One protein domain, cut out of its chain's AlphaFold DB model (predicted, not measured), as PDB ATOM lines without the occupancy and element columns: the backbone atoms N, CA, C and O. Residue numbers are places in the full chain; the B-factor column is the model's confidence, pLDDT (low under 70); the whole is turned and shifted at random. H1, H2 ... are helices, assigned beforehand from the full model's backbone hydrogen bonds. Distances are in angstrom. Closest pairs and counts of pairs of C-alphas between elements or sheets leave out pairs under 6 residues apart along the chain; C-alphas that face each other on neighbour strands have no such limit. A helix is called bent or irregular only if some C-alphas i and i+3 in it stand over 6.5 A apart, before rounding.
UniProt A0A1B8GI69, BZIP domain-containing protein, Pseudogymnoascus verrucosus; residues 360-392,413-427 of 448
ATOM      1  N   ARG A 360     -33.323 -42.364   0.322       87.25
ATOM      2  CA  ARG A 360     -31.926 -42.790   0.106       87.25
ATOM      3  C   ARG A 360     -31.663 -44.190   0.670       87.25
ATOM      4  O   ARG A 360     -30.923 -44.369   1.639       87.25
ATOM      5  N   SER A 361     -32.255 -45.203   0.041       84.12
ATOM      6  CA  SER A 361     -32.232 -46.603   0.506       84.12
ATOM      7  C   SER A 361     -30.821 -47.167   0.707       84.12
ATOM      8  O   SER A 361     -30.592 -47.906   1.659       84.12
ATOM      9  N   ALA A 362     -29.855 -46.791  -0.136       84.88
ATOM     10  CA  ALA A 362     -28.460 -47.216  -0.004       84.88
ATOM     11  C   ALA A 362     -27.778 -46.655   1.259       84.88
ATOM     12  O   ALA A 362     -26.998 -47.360   1.901       84.88
ATOM     13  N   HIS A 363     -28.088 -45.412   1.639       88.56
ATOM     14  CA  HIS A 363     -27.546 -44.804   2.854       88.56
ATOM     15  C   HIS A 363     -28.160 -45.444   4.101       88.56
ATOM     16  O   HIS A 363     -27.437 -45.845   5.006       88.56
ATOM     17  N   LEU A 364     -29.481 -45.647   4.085       90.69
ATOM     18  CA  LEU A 364     -30.205 -46.349   5.141       90.69
ATOM     19  C   LEU A 364     -29.684 -47.780   5.353       90.69
ATOM     20  O   LEU A 364     -29.431 -48.184   6.483       90.69
ATOM     21  N   ARG A 365     -29.451 -48.521   4.261       88.69
ATOM     22  CA  ARG A 365     -28.812 -49.847   4.281       88.69
ATOM     23  C   ARG A 365     -27.460 -49.819   4.978       88.69
ATOM     24  O   ARG A 365     -27.210 -50.643   5.849       88.69
ATOM     25  N   ARG A 366     -26.589 -48.887   4.586       88.44
ATOM     26  CA  ARG A 366     -25.232 -48.776   5.132       88.44
ATOM     27  C   ARG A 366     -25.255 -48.405   6.615       88.44
ATOM     28  O   ARG A 366     -24.555 -49.034   7.397       88.44
ATOM     29  N   LEU A 367     -26.106 -47.455   7.002       90.06
ATOM     30  CA  LEU A 367     -26.279 -47.025   8.389       90.06
ATOM     31  C   LEU A 367     -26.756 -48.180   9.280       90.06
ATOM     32  O   LEU A 367     -26.163 -48.442  10.325       90.06
ATOM     33  N   LEU A 368     -27.771 -48.927   8.844       89.94
ATOM     34  CA  LEU A 368     -28.291 -50.064   9.610       89.94
ATOM     35  C   LEU A 368     -27.363 -51.290   9.578       89.94
ATOM     36  O   LEU A 368     -27.388 -52.087  10.512       89.94
ATOM     37  N   ALA A 369     -26.516 -51.431   8.553       87.81
ATOM     38  CA  ALA A 369     -25.485 -52.469   8.503       87.81
ATOM     39  C   ALA A 369     -24.326 -52.188   9.473       87.81
ATOM     40  O   ALA A 369     -23.838 -53.110  10.123       87.81
ATOM     41  N   CYS A 370     -23.897 -50.927   9.588       89.06
ATOM     42  CA  CYS A 370     -22.851 -50.517  10.527       89.06
ATOM     43  C   CYS A 370     -23.361 -50.430  11.975       89.06
ATOM     44  O   CYS A 370     -22.600 -50.658  12.909       89.06
ATOM     45  N   SER A 371     -24.646 -50.122  12.171       89.75
ATOM     46  CA  SER A 371     -25.241 -49.887  13.491       89.75
ATOM     47  C   SER A 371     -26.705 -50.358  13.545       89.75
ATOM     48  O   SER A 371     -27.629 -49.563  13.360       89.75
ATOM     49  N   PRO A 372     -26.959 -51.656  13.811       88.19
ATOM     50  CA  PRO A 372     -28.313 -52.220  13.777       88.19
ATOM     51  C   PRO A 372     -29.206 -51.737  14.931       88.19
ATOM     52  O   PRO A 372     -30.429 -51.715  14.802       88.19
ATOM     53  N   HIS A 373     -28.614 -51.309  16.048       88.50
ATOM     54  CA  HIS A 373     -29.335 -50.780  17.209       88.50
ATOM     55  C   HIS A 373     -30.046 -49.447  16.919       88.50
ATOM     56  O   HIS A 373     -31.013 -49.123  17.604       88.50
ATOM     57  N   LEU A 374     -29.645 -48.710  15.872       89.62
ATOM     58  CA  LEU A 374     -30.312 -47.470  15.457       89.62
ATOM     59  C   LEU A 374     -31.675 -47.708  14.793       89.62
ATOM     60  O   LEU A 374     -32.444 -46.762  14.645       89.62
ATOM     61  N   ALA A 375     -32.005 -48.949  14.418       91.38
ATOM     62  CA  ALA A 375     -33.266 -49.257  13.751       91.38
ATOM     63  C   ALA A 375     -34.488 -48.886  14.607       91.38
ATOM     64  O   ALA A 375     -35.416 -48.272  14.091       91.38
ATOM     65  N   ARG A 376     -34.490 -49.239  15.902       90.62
ATOM     66  CA  ARG A 376     -35.620 -48.958  16.807       90.62
ATOM     67  C   ARG A 376     -35.805 -47.453  17.057       90.62
ATOM     68  O   ARG A 376     -36.869 -46.956  16.704       90.62
ATOM     69  N   PRO A 377     -34.777 -46.706  17.504       93.56
ATOM     70  CA  PRO A 377     -34.891 -45.256  17.666       93.56
ATOM     71  C   PRO A 377     -35.282 -44.516  16.378       93.56
ATOM     72  O   PRO A 377     -36.055 -43.562  16.426       93.56
ATOM     73  N   LEU A 378     -34.802 -44.967  15.211       93.12
ATOM     74  CA  LEU A 378     -35.182 -44.383  13.923       93.12
ATOM     75  C   LEU A 378     -36.658 -44.630  13.586       93.12
ATOM     76  O   LEU A 378     -37.324 -43.728  13.077       93.12
ATOM     77  N   MET A 379     -37.179 -45.830  13.861       92.50
ATOM     78  CA  MET A 379     -38.604 -46.134  13.692       92.50
ATOM     79  C   MET A 379     -39.462 -45.264  14.615       92.50
ATOM     80  O   MET A 379     -40.410 -44.642  14.139       92.50
ATOM     81  N   ASP A 380     -39.089 -45.147  15.889       94.00
ATOM     82  CA  ASP A 380     -39.823 -44.351  16.879       94.00
ATOM     83  C   ASP A 380     -39.828 -42.863  16.521       94.00
ATOM     84  O   ASP A 380     -40.882 -42.223  16.522       94.00
ATOM     85  N   ALA A 381     -38.680 -42.323  16.105       91.88
ATOM     86  CA  ALA A 381     -38.584 -40.948  15.630       91.88
ATOM     87  C   ALA A 381     -39.394 -40.712  14.345       91.88
ATOM     88  O   ALA A 381     -40.037 -39.671  14.201       91.88
ATOM     89  N   THR A 382     -39.410 -41.682  13.423       93.12
ATOM     90  CA  THR A 382     -40.216 -41.598  12.194       93.12
ATOM     91  C   THR A 382     -41.709 -41.599  12.529       93.12
ATOM     92  O   THR A 382     -42.439 -40.753  12.019       93.12
ATOM     93  N   MET A 383     -42.169 -42.471  13.435       92.06
ATOM     94  CA  MET A 383     -43.556 -42.472  13.924       92.06
ATOM     95  C   MET A 383     -43.914 -41.174  14.661       92.06
ATOM     96  O   MET A 383     -45.016 -40.657  14.486       92.06
ATOM     97  N   GLY A 384     -42.989 -40.621  15.448       91.38
ATOM     98  CA  GLY A 384     -43.148 -39.315  16.087       91.38
ATOM     99  C   GLY A 384     -43.350 -38.200  15.060       91.38
ATOM    100  O   GLY A 384     -44.318 -37.452  15.153       91.38
ATOM    101  N   ALA A 385     -42.515 -38.152  14.019       88.88
ATOM    102  CA  ALA A 385     -42.646 -37.185  12.929       88.88
ATOM    103  C   ALA A 385     -43.982 -37.326  12.174       88.88
ATOM    104  O   ALA A 385     -44.612 -36.326  11.832       88.88
ATOM    105  N   MET A 386     -44.448 -38.559  11.953       90.56
ATOM    106  CA  MET A 386     -45.762 -38.836  11.366       90.56
ATOM    107  C   MET A 386     -46.903 -38.282  12.231       90.56
ATOM    108  O   MET A 386     -47.814 -37.640  11.706       90.56
ATOM    109  N   ARG A 387     -46.830 -38.486  13.552       90.25
ATOM    110  CA  ARG A 387     -47.831 -38.004  14.514       90.25
ATOM    111  C   ARG A 387     -47.868 -36.473  14.555       90.25
ATOM    112  O   ARG A 387     -48.929 -35.889  14.351       90.25
ATOM    113  N   SER A 388     -46.708 -35.820  14.623       87.19
ATOM    114  CA  SER A 388     -46.613 -34.355  14.559       87.19
ATOM    115  C   SER A 388     -47.131 -33.768  13.239       87.19
ATOM    116  O   SER A 388     -47.715 -32.686  13.226       87.19
ATOM    117  N   LEU A 389     -46.947 -34.457  12.105       84.50
ATOM    118  CA  LEU A 389     -47.535 -34.030  10.829       84.50
ATOM    119  C   LEU A 389     -49.057 -34.196  10.797       84.50
ATOM    120  O   LEU A 389     -49.733 -33.374  10.176       84.50
ATOM    121  N   SER A 390     -49.598 -35.232  11.444       84.81
ATOM    122  CA  SER A 390     -51.049 -35.417  11.559       84.81
ATOM    123  C   SER A 390     -51.695 -34.340  12.434       84.81
ATOM    124  O   SER A 390     -52.684 -33.743  12.020       84.81
ATOM    125  N   GLU A 391     -51.071 -33.986  13.559       82.94
ATOM    126  CA  GLU A 391     -51.515 -32.900  14.443       82.94
ATOM    127  C   GLU A 391     -51.513 -31.547  13.712       82.94
ATOM    128  O   GLU A 391     -52.487 -30.798  13.765       82.94
ATOM    129  N   ARG A 392     -50.469 -31.266  12.915       79.12
ATOM    130  CA  ARG A 392     -50.385 -30.055  12.072       79.12
ATOM    131  C   ARG A 392     -51.434 -29.991  10.959       79.12
ATOM    132  O   ARG A 392     -51.720 -28.900  10.474       79.12
ATOM    133  N   LEU A 413     -42.385 -40.595   4.931       91.81
ATOM    134  CA  LEU A 413     -42.175 -41.120   6.281       91.81
ATOM    135  C   LEU A 413     -42.695 -42.555   6.404       91.81
ATOM    136  O   LEU A 413     -42.007 -43.401   6.969       91.81
ATOM    137  N   ALA A 414     -43.852 -42.863   5.809       91.00
ATOM    138  CA  ALA A 414     -44.358 -44.233   5.748       91.00
ATOM    139  C   ALA A 414     -43.396 -45.163   4.980       91.00
ATOM    140  O   ALA A 414     -43.103 -46.269   5.435       91.00
ATOM    141  N   GLY A 415     -42.832 -44.697   3.859       91.50
ATOM    142  CA  GLY A 415     -41.802 -45.419   3.109       91.50
ATOM    143  C   GLY A 415     -40.511 -45.635   3.906       91.50
ATOM    144  O   GLY A 415     -39.922 -46.717   3.845       91.50
ATOM    145  N   LEU A 416     -40.090 -44.644   4.698       92.44
ATOM    146  CA  LEU A 416     -38.946 -44.749   5.607       92.44
ATOM    147  C   LEU A 416     -39.191 -45.767   6.724       92.44
ATOM    148  O   LEU A 416     -38.334 -46.615   6.991       92.44
ATOM    149  N   LEU A 417     -40.374 -45.736   7.329       93.56
ATOM    150  CA  LEU A 417     -40.779 -46.674   8.369       93.56
ATOM    151  C   LEU A 417     -40.850 -48.115   7.837       93.56
ATOM    152  O   LEU A 417     -40.359 -49.050   8.469       93.56
ATOM    153  N   TRP A 418     -41.400 -48.304   6.637       93.06
ATOM    154  CA  TRP A 418     -41.438 -49.614   5.993       93.06
ATOM    155  C   TRP A 418     -40.029 -50.129   5.673       93.06
ATOM    156  O   TRP A 418     -39.688 -51.260   6.021       93.06
ATOM    157  N   ALA A 419     -39.173 -49.285   5.086       90.69
ATOM    158  CA  ALA A 419     -37.804 -49.658   4.745       90.69
ATOM    159  C   ALA A 419     -36.993 -50.055   5.987       90.69
ATOM    160  O   ALA A 419     -36.364 -51.112   5.992       90.69
ATOM    161  N   THR A 420     -37.030 -49.251   7.053       90.88
ATOM    162  CA  THR A 420     -36.341 -49.560   8.323       90.88
ATOM    163  C   THR A 420     -36.817 -50.880   8.928       90.88
ATOM    164  O   THR A 420     -35.984 -51.698   9.321       90.88
ATOM    165  N   ARG A 421     -38.128 -51.150   8.910       91.19
ATOM    166  CA  ARG A 421     -38.708 -52.422   9.365       91.19
ATOM    167  C   ARG A 421     -38.244 -53.616   8.527       91.19
ATOM    168  O   ARG A 421     -37.943 -54.668   9.091       91.19
ATOM    169  N   CYS A 422     -38.150 -53.468   7.206       88.00
ATOM    170  CA  CYS A 422     -37.616 -54.507   6.323       88.00
ATOM    171  C   CYS A 422     -36.159 -54.850   6.668       88.00
ATOM    172  O   CYS A 422     -35.846 -56.026   6.840       88.00
ATOM    173  N   TYR A 423     -35.286 -53.854   6.869       85.88
ATOM    174  CA  TYR A 423     -33.892 -54.120   7.260       85.88
ATOM    175  C   TYR A 423     -33.752 -54.663   8.674       85.88
ATOM    176  O   TYR A 423     -32.919 -55.535   8.889       85.88
ATOM    177  N   ALA A 424     -34.552 -54.196   9.631       85.12
ATOM    178  CA  ALA A 424     -34.535 -54.743  10.984       85.12
ATOM    179  C   ALA A 424     -34.915 -56.234  10.990       85.12
ATOM    180  O   ALA A 424     -34.351 -57.018  11.750       85.12
ATOM    181  N   ARG A 425     -35.837 -56.638  10.104       84.12
ATOM    182  CA  ARG A 425     -36.265 -58.033   9.949       84.12
ATOM    183  C   ARG A 425     -35.242 -58.894   9.199       84.12
ATOM    184  O   ARG A 425     -35.042 -60.050   9.566       84.12
ATOM    185  N   ASP A 426     -34.582 -58.337   8.184       78.25
ATOM    186  CA  ASP A 426     -33.595 -59.050   7.357       78.25
ATOM    187  C   ASP A 426     -32.164 -59.020   7.930       78.25
ATOM    188  O   ASP A 426     -31.341 -59.881   7.601       78.25
ATOM    189  N   GLY A 427     -31.867 -58.091   8.843       61.72
ATOM    190  CA  GLY A 427     -30.567 -57.899   9.500       61.72
ATOM    191  C   GLY A 427     -30.080 -59.087  10.340       61.72
ATOM    192  O   GLY A 427     -28.930 -59.103  10.768       61.72
TER     193      GLY A 427
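AT A GLANCE: This is residues 360 to 392 and 413 to 427 of the 448 residues of the protein "BZIP domain-containing protein" of Pseudogymnoascus verrucosus (UniProt A0A1B8GI69). One long helix, H2, makes the long axis of this small all-helix domain; H3 packs alongside it, running opposite ways, and the short H1 makes a corner with the first residues of H2 and packs on residues 419 to 424 of H3. The last residues of H2, up to Arg 392, reach beyond H3 and make one end of the length. The printed part has 48 residues with three named helices, in the order H1, H2, H3 along the chain, and no named strand; the class is all helix. It is only just compact, close to loose, with a radius of gyration of the C-alphas of 11.0 A, and its elongated outline spans 34 by 18 by 15 A.

IN THESE COORDINATES: The printed part begins at Arg 360, and H1 follows with residues 361 to 370. Its first C-alpha, that of Ser 361, is at (-32.232, -46.603, 0.506). H2 takes residues 372 to 392 and is 31.3 A long from first to last C-alpha, ending at C-alpha 392 at (-50.385, -30.055, 12.072). H2 is irregular, but only just: C-alphas 373 and 376 are 6.6 A apart. H3 takes residues 413 to 426, 19.9 A from first to last C-alpha, and C-alpha 426 is at (-33.595, -59.050, 7.357).

HOW THE PARTS SIT: A tight link of one residue, Ser 371, joins H1 to H2. H1 and H2 are close but not clearly touching; their closest C-alphas, those of Leu 368 and Ala 375, are 6.5 A apart. Their lines stand at a steep tilt of 45 degrees, and they run opposite ways. H2 and H3 touch with 16 pairs of C-alphas within 8 A, the closest being those of Met 379 and Leu 417, 5.8 A apart. They run opposite ways at a shallow tilt of 20 degrees. H3 touches H1 with residues 419 to 424 alone; the closest C-alphas, those of Arg 365 and Tyr 423, are 7.3 A apart. H1 and H3 run the same way at a steep tilt of 43 degrees. In H1 and H3 every O i to N i+4 pair is within hydrogen-bond range; in H2 it is 15 of 17.

THE WHOLE: The two C-alphas farthest apart, those of Cys 370 and Arg 392, are 34.3 A apart. Residues 393 to 412 are cut out and not printed, and C-alphas 392 and 413 are 14.9 A apart across the cut. The link from H2 to H3 is the link across this cut. The mean pLDDT of the printed part is 88.5, and residue 427 is the one printed residue under 70.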